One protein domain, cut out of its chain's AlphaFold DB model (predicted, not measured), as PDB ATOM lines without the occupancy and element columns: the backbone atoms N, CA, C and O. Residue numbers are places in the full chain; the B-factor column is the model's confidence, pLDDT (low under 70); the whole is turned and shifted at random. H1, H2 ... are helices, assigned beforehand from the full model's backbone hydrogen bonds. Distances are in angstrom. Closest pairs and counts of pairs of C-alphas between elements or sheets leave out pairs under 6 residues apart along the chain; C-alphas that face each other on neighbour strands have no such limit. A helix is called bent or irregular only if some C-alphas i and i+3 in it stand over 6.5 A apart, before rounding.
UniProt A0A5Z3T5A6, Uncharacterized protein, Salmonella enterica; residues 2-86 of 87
ATOM      1  N   ARG A   2     410.144 396.809 293.703       79.44
ATOM      2  CA  ARG A   2     409.592 397.901 294.549       79.44
ATOM      3  C   ARG A   2     409.599 399.285 293.880       79.44
ATOM      4  O   ARG A   2     408.580 399.969 293.877       79.44
ATOM      5  N   ASN A   3     410.718 399.663 293.260       91.56
ATOM      6  CA  ASN A   3     410.852 400.960 292.578       91.56
ATOM      7  C   ASN A   3     409.911 401.094 291.377       91.56
ATOM      8  O   ASN A   3     409.341 402.160 291.164       91.56
ATOM      9  N   PHE A   4     409.692 400.004 290.636       88.62
ATOM     10  CA  PHE A   4     408.754 399.979 289.516       88.62
ATOM     11  C   PHE A   4     407.324 400.267 289.988       88.62
ATOM     12  O   PHE A   4     406.704 401.208 289.502       88.62
ATOM     13  N   ARG A   5     406.835 399.545 291.007       88.19
ATOM     14  CA  ARG A   5     405.500 399.794 291.582       88.19
ATOM     15  C   ARG A   5     405.351 401.212 292.137       88.19
ATOM     16  O   ARG A   5     404.338 401.859 291.886       88.19
ATOM     17  N   ALA A   6     406.365 401.723 292.837       94.25
ATOM     18  CA  ALA A   6     406.358 403.102 293.328       94.25
ATOM     19  C   ALA A   6     406.272 404.127 292.181       94.25
ATOM     20  O   ALA A   6     405.528 405.102 292.277       94.25
ATOM     21  N   ASN A   7     406.983 403.895 291.075       95.38
ATOM     22  CA  ASN A   7     406.905 404.750 289.890       95.38
ATOM     23  C   ASN A   7     405.516 404.719 289.243       95.38
ATOM     24  O   ASN A   7     405.025 405.775 288.846       95.38
ATOM     25  N   GLN A   8     404.852 403.560 289.204       94.81
ATOM     26  CA  GLN A   8     403.483 403.470 288.688       94.81
ATOM     27  C   GLN A   8     402.494 404.273 289.543       94.81
ATOM     28  O   GLN A   8     401.690 405.023 289.000       94.81
ATOM     29  N   TRP A   9     402.608 404.226 290.873       96.06
ATOM     30  CA  TRP A   9     401.787 405.070 291.750       96.06
ATOM     31  C   TRP A   9     402.035 406.566 291.546       96.06
ATOM     32  O   TRP A   9     401.085 407.348 291.478       96.06
ATOM     33  N   ARG A  10     403.299 406.984 291.392       97.12
ATOM     34  CA  ARG A  10     403.631 408.386 291.079       97.12
ATOM     35  C   ARG A  10     403.037 408.817 289.741       97.12
ATOM     36  O   ARG A  10     402.494 409.917 289.652       97.12
ATOM     37  N   LYS A  11     403.102 407.950 288.726       94.94
ATOM     38  CA  LYS A  11     402.489 408.181 287.414       94.94
ATOM     39  C   LYS A  11     400.972 408.325 287.532       94.94
ATOM     40  O   LYS A  11     400.438 409.326 287.066       94.94
ATOM     41  N   ALA A  12     400.303 407.388 288.203       94.94
ATOM     42  CA  ALA A  12     398.859 407.430 288.427       94.94
ATOM     43  C   ALA A  12     398.442 408.732 289.128       94.94
ATOM     44  O   ALA A  12     397.533 409.421 288.676       94.94
ATOM     45  N   ARG A  13     399.176 409.131 290.176       96.25
ATOM     46  CA  ARG A  13     398.947 410.396 290.884       96.25
ATOM     47  C   ARG A  13     399.104 411.602 289.959       96.25
ATOM     48  O   ARG A  13     398.242 412.474 289.959       96.25
ATOM     49  N   LYS A  14     400.181 411.657 289.169       95.62
ATOM     50  CA  LYS A  14     400.416 412.754 288.218       95.62
ATOM     51  C   LYS A  14     399.268 412.876 287.209       95.62
ATOM     52  O   LYS A  14     398.783 413.980 287.011       95.62
ATOM     53  N   LEU A  15     398.821 411.756 286.637       92.94
ATOM     54  CA  LEU A  15     397.705 411.718 285.684       92.94
ATOM     55  C   LEU A  15     396.381 412.147 286.328       92.94
ATOM     56  O   LEU A  15     395.641 412.936 285.754       92.94
ATOM     57  N   TYR A  16     396.087 411.662 287.536       95.00
ATOM     58  CA  TYR A  16     394.856 412.019 288.238       95.00
ATOM     59  C   TYR A  16     394.777 413.523 288.516       95.00
ATOM     60  O   TYR A  16     393.760 414.150 288.244       95.00
ATOM     61  N   PHE A  17     395.861 414.121 289.022       94.81
ATOM     62  CA  PHE A  17     395.892 415.543 289.378       94.81
ATOM     63  C   PHE A  17     396.099 416.494 288.195       94.81
ATOM     64  O   PHE A  17     395.942 417.696 288.380       94.81
ATOM     65  N   SER A  18     396.410 415.998 286.993       92.50
ATOM     66  CA  SER A  18     396.346 416.823 285.778       92.50
ATOM     67  C   SER A  18     394.919 417.041 285.267       92.50
ATOM     68  O   SER A  18     394.712 417.911 284.428       92.50
ATOM     69  N   CYS A  19     393.945 416.265 285.750       91.50
ATOM     70  CA  CYS A  19     392.542 416.415 285.380       91.50
ATOM     71  C   CYS A  19     391.857 417.542 286.173       91.50
ATOM     72  O   CYS A  19     392.177 417.793 287.342       91.50
ATOM     73  N   ASP A  20     390.840 418.160 285.571       92.62
ATOM     74  CA  ASP A  20     389.949 419.089 286.266       92.62
ATOM     75  C   ASP A  20     389.157 418.389 287.393       92.62
ATOM     76  O   ASP A  20     389.144 417.160 287.527       92.62
ATOM     77  N   GLN A  21     388.510 419.182 288.251       94.88
ATOM     78  CA  GLN A  21     387.801 418.662 289.423       94.88
ATOM     79  C   GLN A  21     386.655 417.709 289.053       94.88
ATOM     80  O   GLN A  21     386.505 416.679 289.705       94.88
ATOM     81  N   ASN A  22     385.874 418.013 288.014       94.56
ATOM     82  CA  ASN A  22     384.728 417.190 287.630       94.56
ATOM     83  C   ASN A  22     385.192 415.814 287.133       94.56
ATOM     84  O   ASN A  22     384.720 414.777 287.600       94.56
ATOM     85  N   THR A  23     386.206 415.800 286.267       93.88
ATOM     86  CA  THR A  23     386.833 414.568 285.775       93.88
ATOM     87  C   THR A  23     387.408 413.722 286.916       93.88
ATOM     88  O   THR A  23     387.243 412.499 286.941       93.88
ATOM     89  N   ARG A  24     388.040 414.352 287.914       96.00
ATOM     90  CA  ARG A  24     388.557 413.654 289.102       96.00
ATOM     91  C   ARG A  24     387.464 412.997 289.943       96.00
ATOM     92  O   ARG A  24     387.694 411.891 290.443       96.00
ATOM     93  N   GLU A  25     386.298 413.626 290.084       97.31
ATOM     94  CA  GLU A  25     385.151 413.032 290.784       97.31
ATOM     95  C   GLU A  25     384.566 411.840 290.018       97.31
ATOM     96  O   GLU A  25     384.256 410.812 290.623       97.31
ATOM     97  N   ILE A  26     384.481 411.925 288.685       95.81
ATOM     98  CA  ILE A  26     384.056 410.801 287.834       95.81
ATOM     99  C   ILE A  26     385.013 409.617 288.002       95.81
ATOM    100  O   ILE A  26     384.573 408.501 288.280       95.81
ATOM    101  N   ILE A  27     386.324 409.860 287.907       95.75
ATOM    102  CA  ILE A  27     387.352 408.827 288.102       95.75
ATOM    103  C   ILE A  27     387.240 408.201 289.495       95.75
ATOM    104  O   ILE A  27     387.299 406.978 289.621       95.75
ATOM    105  N   LYS A  28     387.068 409.018 290.542       96.25
ATOM    106  CA  LYS A  28     386.949 408.540 291.925       96.25
ATOM    107  C   LYS A  28     385.747 407.610 292.086       96.25
ATOM    108  O   LYS A  28     385.911 406.512 292.612       96.25
ATOM    109  N   LYS A  29     384.576 408.008 291.577       97.19
ATOM    110  CA  LYS A  29     383.366 407.170 291.580       97.19
ATOM    111  C   LYS A  29     383.571 405.879 290.784       97.19
ATOM    112  O   LYS A  29     383.223 404.807 291.265       97.19
ATOM    113  N   ALA A  30     384.176 405.957 289.599       95.19
ATOM    114  CA  ALA A  30     384.448 404.788 288.763       95.19
ATOM    115  C   ALA A  30     385.418 403.796 289.428       95.19
ATOM    116  O   ALA A  30     385.227 402.586 289.320       95.19
ATOM    117  N   TRP A  31     386.438 404.298 290.128       96.19
ATOM    118  CA  TRP A  31     387.369 403.477 290.901       96.19
ATOM    119  C   TRP A  31     386.685 402.804 292.093       96.19
ATOM    120  O   TRP A  31     386.881 401.614 292.307       96.19
ATOM    121  N   GLN A  32     385.864 403.547 292.843       94.88
ATOM    122  CA  GLN A  32     385.144 403.033 294.014       94.88
ATOM    123  C   GLN A  32     384.078 401.990 293.657       94.88
ATOM    124  O   GLN A  32     383.895 401.034 294.403       94.88
ATOM    125  N   ASN A  33     383.385 402.167 292.531       95.69
ATOM    126  CA  ASN A  33     382.308 401.270 292.103       95.69
ATOM    127  C   ASN A  33     382.811 400.039 291.335       95.69
ATOM    128  O   ASN A  33     382.050 399.099 291.114       95.69
ATOM    129  N   GLY A  34     384.054 400.058 290.857       91.38
ATOM    130  CA  GLY A  34     384.607 398.971 290.065       91.38
ATOM    131  C   GLY A  34     385.214 397.860 290.915       91.38
ATOM    132  O   GLY A  34     385.755 398.095 291.992       91.38
ATOM    133  N   VAL A  35     385.188 396.636 290.388       92.00
ATOM    134  CA  VAL A  35     385.889 395.493 290.983       92.00
ATOM    135  C   VAL A  35     387.287 395.424 290.376       92.00
ATOM    136  O   VAL A  35     387.531 394.711 289.404       92.00
ATOM    137  N   TYR A  36     388.203 396.220 290.927       91.19
ATOM    138  CA  TYR A  36     389.604 396.238 290.513       91.19
ATOM    139  C   TYR A  36     390.512 395.789 291.655       91.19
ATOM    140  O   TYR A  36     390.289 396.165 292.809       91.19
ATOM    141  N   PRO A  37     391.589 395.045 291.361       92.50
ATOM    142  CA  PRO A  37     392.670 394.880 292.317       92.50
ATOM    143  C   PRO A  37     393.233 396.251 292.731       92.50
ATOM    144  O   PRO A  37     393.324 397.147 291.884       92.50
ATOM    145  N   PRO A  38     393.679 396.424 293.990       89.12
ATOM    146  CA  PRO A  38     394.327 397.649 294.458       89.12
ATOM    147  C   PRO A  38     395.764 397.764 293.909       89.12
ATOM    148  O   PRO A  38     396.747 397.785 294.649       89.12
ATOM    149  N   ASP A  39     395.892 397.810 292.584       93.00
ATOM    150  CA  ASP A  39     397.143 397.909 291.841       93.00
ATOM    151  C   ASP A  39     397.136 399.172 290.957       93.00
ATOM    152  O   ASP A  39     396.116 399.491 290.332       93.00
ATOM    153  N   PRO A  40     398.260 399.913 290.884       92.75
ATOM    154  CA  PRO A  40     398.315 401.180 290.159       92.75
ATOM    155  C   PRO A  40     398.014 401.036 288.667       92.75
ATOM    156  O   PRO A  40     397.581 402.004 288.050       92.75
ATOM    157  N   THR A  41     398.214 399.854 288.081       91.88
ATOM    158  CA  THR A  41     397.939 399.600 286.662       91.88
ATOM    159  C   THR A  41     396.453 399.773 286.350       91.88
ATOM    160  O   THR A  41     396.102 400.440 285.377       91.88
ATOM    161  N   TYR A  42     395.574 399.260 287.218       94.56
ATOM    162  CA  TYR A  42     394.127 399.426 287.061       94.56
ATOM    163  C   TYR A  42     393.690 400.860 287.349       94.56
ATOM    164  O   TYR A  42     392.812 401.376 286.662       94.56
ATOM    165  N   LEU A  43     394.324 401.541 288.307       94.56
ATOM    166  CA  LEU A  43     394.021 402.952 288.552       94.56
ATOM    167  C   LEU A  43     394.378 403.817 287.334       94.56
ATOM    168  O   LEU A  43     393.581 404.660 286.931       94.56
ATOM    169  N   ILE A  44     395.544 403.586 286.722       93.88
ATOM    170  CA  ILE A  44     395.951 404.264 285.483       93.88
ATOM    171  C   ILE A  44     394.927 404.004 284.376       93.88
ATOM    172  O   ILE A  44     394.497 404.953 283.729       93.88
ATOM    173  N   TYR A  45     394.487 402.755 284.207       91.44
ATOM    174  CA  TYR A  45     393.442 402.411 283.242       91.44
ATOM    175  C   TYR A  45     392.146 403.209 283.468       91.44
ATOM    176  O   TYR A  45     391.620 403.811 282.532       91.44
ATOM    177  N   VAL A  46     391.646 403.271 284.708       94.19
ATOM    178  CA  VAL A  46     390.418 404.020 285.027       94.19
ATOM    179  C   VAL A  46     390.595 405.518 284.771       94.19
ATOM    180  O   VAL A  46     389.678 406.152 284.251       94.19
ATOM    181  N   ILE A  47     391.763 406.090 285.087       94.44
ATOM    182  CA  ILE A  47     392.065 407.497 284.793       94.44
ATOM    183  C   ILE A  47     392.038 407.745 283.282       94.44
ATOM    184  O   ILE A  47     391.313 408.628 282.831       94.44
ATOM    185  N   GLU A  48     392.775 406.956 282.498       90.94
ATOM    186  CA  GLU A  48     392.874 407.135 281.041       90.94
ATOM    187  C   GLU A  48     391.532 406.934 280.323       90.94
ATOM    188  O   GLU A  48     391.268 407.578 279.309       90.94
ATOM    189  N   LYS A  49     390.654 406.081 280.860       88.88
ATOM    190  CA  LYS A  49     389.303 405.882 280.320       88.88
ATOM    191  C   LYS A  49     388.409 407.118 280.477       88.88
ATOM    192  O   LYS A  49     387.504 407.311 279.674       88.88
ATOM    193  N   ASN A  50     388.634 407.930 281.509       90.38
ATOM    194  CA  ASN A  50     387.725 409.016 281.888       90.38
ATOM    195  C   ASN A  50     388.324 410.418 281.705       90.38
ATOM    196  O   ASN A  50     387.584 411.392 281.766       90.38
ATOM    197  N   ASN A  51     389.634 410.553 281.480       85.38
ATOM    198  CA  ASN A  51     390.300 411.857 281.393       85.38
ATOM    199  C   ASN A  51     390.199 412.546 280.019       85.38
ATOM    200  O   ASN A  51     390.759 413.625 279.845       85.38
ATOM    201  N   GLY A  52     389.552 411.916 279.032       75.50
ATOM    202  CA  GLY A  52     389.446 412.438 277.661       75.50
ATOM    203  C   GLY A  52     390.772 412.467 276.881       75.50
ATOM    204  O   GLY A  52     390.786 412.788 275.693       75.50
ATOM    205  N   ASP A  53     391.885 412.075 277.508       75.38
ATOM    206  CA  ASP A  53     393.229 412.110 276.927       75.38
ATOM    207  C   ASP A  53     393.410 411.021 275.861       75.38
ATOM    208  O   ASP A  53     394.241 411.137 274.964       75.38
ATOM    209  N   TYR A  54     392.579 409.974 275.889       70.62
ATOM    210  CA  TYR A  54     392.500 409.006 274.796       70.62
ATOM    211  C   TYR A  54     392.164 409.686 273.462       70.62
ATOM    212  O   TYR A  54     392.925 409.555 272.504       70.62
ATOM    213  N   GLN A  55     391.095 410.489 273.415       73.81
ATOM    214  CA  GLN A  55     390.702 411.194 272.195       73.81
ATOM    215  C   GLN A  55     391.763 412.219 271.778       73.81
ATOM    216  O   GLN A  55     392.085 412.330 270.597       73.81
ATOM    217  N   ARG A  56     392.369 412.924 272.743       77.50
ATOM    218  CA  ARG A  56     393.483 413.846 272.481       77.50
ATOM    219  C   ARG A  56     394.677 413.135 271.836       77.50
ATOM    220  O   ARG A  56     395.213 413.642 270.852       77.50
ATOM    221  N   ARG A  57     395.085 411.968 272.352       75.56
ATOM    222  CA  ARG A  57     396.168 411.152 271.773       75.56
ATOM    223  C   ARG A  57     395.814 410.654 270.377       75.56
ATOM    224  O   ARG A  57     396.652 410.754 269.488       75.56
ATOM    225  N   CYS A  58     394.593 410.162 270.168       77.50
ATOM    226  CA  CYS A  58     394.125 409.754 268.842       77.50
ATOM    227  C   CYS A  58     394.213 410.911 267.838       77.50
ATOM    228  O   CYS A  58     394.778 410.730 266.764       77.50
ATOM    229  N   ASN A  59     393.748 412.106 268.215       81.75
ATOM    230  CA  ASN A  59     393.821 413.295 267.364       81.75
ATOM    231  C   ASN A  59     395.276 413.693 267.067       81.75
ATOM    232  O   ASN A  59     395.616 413.977 265.924       81.75
ATOM    233  N   PHE A  60     396.151 413.668 268.079       83.25
ATOM    234  CA  PHE A  60     397.576 413.955 267.904       83.25
ATOM    235  C   PHE A  60     398.241 412.986 266.917       83.25
ATOM    236  O   PHE A  60     398.927 413.422 265.996       83.25
ATOM    237  N   TYR A  61     398.029 411.676 267.076       83.44
ATOM    238  CA  TYR A  61     398.629 410.685 266.182       83.44
ATOM    239  C   TYR A  61     398.038 410.725 264.772       83.44
ATOM    240  O   TYR A  61     398.790 410.542 263.820       83.44
ATOM    241  N   ALA A  62     396.743 411.009 264.626       88.44
ATOM    242  CA  ALA A  62     396.123 411.211 263.319       88.44
ATOM    243  C   ALA A  62     396.750 412.401 262.570       88.44
ATOM    244  O   ALA A  62     397.050 412.289 261.384       88.44
ATOM    245  N   GLU A  63     397.026 413.509 263.266       91.69
ATOM    246  CA  GLU A  63     397.698 414.674 262.675       91.69
ATOM    247  C   GLU A  63     399.148 414.362 262.280       91.69
ATOM    248  O   GLU A  63     399.584 414.673 261.174       91.69
ATOM    249  N   GLN A  64     399.899 413.679 263.150       89.94
ATOM    250  CA  GLN A  64     401.269 413.250 262.839       89.94
ATOM    251  C   GLN A  64     401.326 412.308 261.632       89.94
ATOM    252  O   GLN A  64     402.244 412.377 260.816       89.94
ATOM    253  N   ASP A  65     400.347 411.419 261.513       89.50
ATOM    254  CA  ASP A  65     400.227 410.493 260.397       89.50
ATOM    255  C   ASP A  65     399.880 411.218 259.086       89.50
ATOM    256  O   ASP A  65     400.451 410.912 258.039       89.50
ATOM    257  N   LYS A  66     399.023 412.247 259.142       92.31
ATOM    258  CA  LYS A  66     398.755 413.140 258.006       92.31
ATOM    259  C   LYS A  66     400.027 413.851 257.533       92.31
ATOM    260  O   LYS A  66     400.355 413.759 256.352       92.31
ATOM    261  N   ILE A  67     400.778 414.471 258.448       92.62
ATOM    262  CA  ILE A  67     402.052 415.142 258.136       92.62
ATOM    263  C   ILE A  67     403.026 414.159 257.479       92.62
ATOM    264  O   ILE A  67     403.569 414.442 256.412       92.62
ATOM    265  N   ARG A  68     403.185 412.961 258.060       89.06
ATOM    266  CA  ARG A  68     404.065 411.924 257.505       89.06
ATOM    267  C   ARG A  68     403.656 411.533 256.085       89.06
ATOM    268  O   ARG A  68     404.531 411.364 255.236       89.06
ATOM    269  N   ARG A  69     402.356 411.389 255.799       84.81
ATOM    270  CA  ARG A  69     401.875 411.085 254.439       84.81
ATOM    271  C   ARG A  69     402.195 412.206 253.455       84.81
ATOM    272  O   ARG A  69     402.643 411.914 252.353       84.81
ATOM    273  N   GLU A  70     402.004 413.464 253.842       90.12
ATOM    274  CA  GLU A  70     402.302 414.623 252.991       90.12
ATOM    275  C   GLU A  70     403.803 414.777 252.707       90.12
ATOM    276  O   GLU A  70     404.193 415.110 251.588       90.12
ATOM    277  N   GLU A  71     404.660 414.528 253.699       88.75
ATOM    278  CA  GLU A  71     406.117 414.494 253.516       88.75
ATOM    279  C   GLU A  71     406.534 413.346 252.597       88.75
ATOM    280  O   GLU A  71     407.318 413.540 251.668       88.75
ATOM    281  N   THR A  72     405.955 412.165 252.809       85.81
ATOM    282  CA  THR A  72     406.210 410.984 251.980       85.81
ATOM    283  C   THR A  72     405.810 411.251 250.527       85.81
ATOM    284  O   THR A  72     406.624 411.059 249.628       85.81
ATOM    285  N   ALA A  73     404.605 411.777 250.286       82.38
ATOM    286  CA  ALA A  73     404.129 412.138 248.950       82.38
ATOM    287  C   ALA A  73     405.021 413.194 248.275       82.38
ATOM    288  O   ALA A  73     405.338 413.064 247.096       82.38
ATOM    289  N   ARG A  74     405.494 414.205 249.021       82.56
ATOM    290  CA  ARG A  74     406.465 415.184 248.505       82.56
ATOM    291  C   ARG A  74     407.764 414.522 248.051       82.56
ATOM    292  O   ARG A  74     408.242 414.828 246.964       82.56
ATOM    293  N   ILE A  75     408.318 413.606 248.845       80.69
ATOM    294  CA  ILE A  75     409.552 412.887 248.492       80.69
ATOM    295  C   ILE A  75     409.354 412.045 247.225       80.69
ATOM    296  O   ILE A  75     410.215 412.068 246.345       80.69
ATOM    297  N   TYR A  76     408.233 411.326 247.112       73.50
ATOM    298  CA  TYR A  76     407.933 410.524 245.923       73.50
ATOM    299  C   TYR A  76     407.735 411.392 244.672       73.50
ATOM    300  O   TYR A  76     408.375 411.126 243.659       73.50
ATOM    301  N   ASN A  77     406.975 412.488 244.762       73.56
ATOM    302  CA  ASN A  77     406.761 413.400 243.631       73.56
ATOM    303  C   ASN A  77     408.057 414.093 243.175       73.56
ATOM    304  O   ASN A  77     408.255 414.318 241.984       73.56
ATOM    305  N   VAL A  78     408.964 414.439 244.095       68.25
ATOM    306  CA  VAL A  78     410.283 414.995 243.734       68.25
ATOM    307  C   VAL A  78     411.142 413.953 243.013       68.25
ATOM    308  O   VAL A  78     411.857 414.303 242.077       68.25
ATOM    309  N   ARG A  79     411.062 412.676 243.412       60.97
ATOM    310  CA  ARG A  79     411.784 411.587 242.740       60.97
ATOM    311  C   ARG A  79     411.257 411.311 241.334       60.97
ATOM    312  O   ARG A  79     412.078 411.154 240.442       60.97
ATOM    313  N   GLU A  80     409.941 411.286 241.126       62.09
ATOM    314  CA  GLU A  80     409.362 411.109 239.783       62.09
ATOM    315  C   GLU A  80     409.779 412.244 238.839       62.09
ATOM    316  O   GLU A  80     410.319 411.980 237.770       62.09
ATOM    317  N   ASN A  81     409.687 413.501 239.287       59.22
ATOM    318  CA  ASN A  81     410.122 414.647 238.480       59.22
ATOM    319  C   ASN A  81     411.629 414.638 238.163       59.22
ATOM    320  O   ASN A  81     412.039 415.142 237.122       59.22
ATOM    321  N   GLN A  82     412.473 414.093 239.048       56.53
ATOM    322  CA  GLN A  82     413.898 413.921 238.746       56.53
ATOM    323  C   GLN A  82     414.145 412.825 237.711       56.53
ATOM    324  O   GLN A  82     415.045 412.989 236.900       56.53
ATOM    325  N   ILE A  83     413.375 411.733 237.717       57.72
ATOM    326  CA  ILE A  83     413.512 410.647 236.735       57.72
ATOM    327  C   ILE A  83     413.118 411.136 235.333       57.72
ATOM    328  O   ILE A  83     413.835 410.843 234.377       57.72
ATOM    329  N   ASP A  84     412.062 411.945 235.225       56.12
ATOM    330  CA  ASP A  84     411.600 412.518 233.951       56.12
ATOM    331  C   ASP A  84     412.570 413.559 233.356       56.12
ATOM    332  O   ASP A  84     412.587 413.766 232.148       56.12
ATOM    333  N   LEU A  85     413.419 414.195 234.172       51.34
ATOM    334  CA  LEU A  85     414.448 415.145 233.715       51.34
ATOM    335  C   LEU A  85     415.676 414.477 233.068       51.34
ATOM    336  O   LEU A  85     416.511 415.179 232.494       51.34
ATOM    337  N   PHE A  86     415.814 413.154 233.188       51.84
ATOM    338  CA  PHE A  86     416.922 412.379 232.617       51.84
ATOM    339  C   PHE A  86     416.483 411.424 231.487       51.84
ATOM    340  O   PHE A  86     417.291 410.590 231.069       51.84
TER     341      PHE A  86
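This is residues 2 to 86 of the 87 residues of an uncharacterized protein of Salmonella enterica (UniProt A0A5Z3T5A6). A small head of three helices, H1, H2 and H3, stands at one end of a long, single, straight helix, H4, which sticks out from it as an arm. In the head, H3 packs on both H1 and H2, running side by side with H1, while H2 stands at a steep angle to both; residues 54 to 86, of which 54 to 84 belong to H4, stand free. The printed part has 85 residues, with four named helices in the order H1, H2, H3, H4 and no named strand, and its class is all helix. The whole is extended, with a radius of gyration of the C-alphas of 21.6 A, and the C-alphas span 69 by 32 by 21 A, the arm making the length.

H1 is residues 2 to 17, 22.9 A from first to last C-alpha, and begins with C-alpha 2 at (409.592, 397.901, 294.549). H2 is residues 21 to 33, 18.4 A long from first to last C-alpha. H3 is residues 40 to 50, 15.6 A from first to last C-alpha, with C-alpha 40 at (398.315, 401.180, 290.159). H4 is residues 53 to 84, 46.7 A from first to last C-alpha, and ends with C-alpha 84 at (411.600, 412.518, 233.951). No helix is bent or irregular.

H1 and H3 touch, with the C-alphas of Ala 12 and Ile 44 the closest at 5.2 A. They run the same way at a shallow tilt of 20 degrees. H2 and H3 touch, with the C-alphas of Ile 27 and Ile 47 the closest at 5.9 A. They run opposite ways at a steep tilt of 54 degrees. H1 and H2 are close but not clearly touching; their closest C-alphas, those of Tyr 16 and Arg 24, are 6.6 A apart. They run opposite ways at a steep tilt of 50 degrees. H3 and H4 are close but not clearly touching, with the C-alphas of Glu 48 and Tyr 54 the closest at 6.5 A. Their lines are about perpendicular, at 78 degrees. H4 is apart from H1 and from H2. In H1, H2, H3 and H4 every backbone O i to N i+4 pair is within hydrogen-bond range.

The two C-alphas farthest apart are those of Gln 32 and Phe 86, at 69.8 A. Without the stretch that stands free, the body has 52 residues and spans 32 by 24 by 14 A, with a radius of gyration of 10.6 A. The links from H1 to H2 and from H3 to H4 are tight, with 3 and 2 residues, and the link from H2 to H3 is short, with 6 residues. The printed part has no cut. The mean pLDDT of the printed part is 86.3, and residues 78 to 86 are under 70.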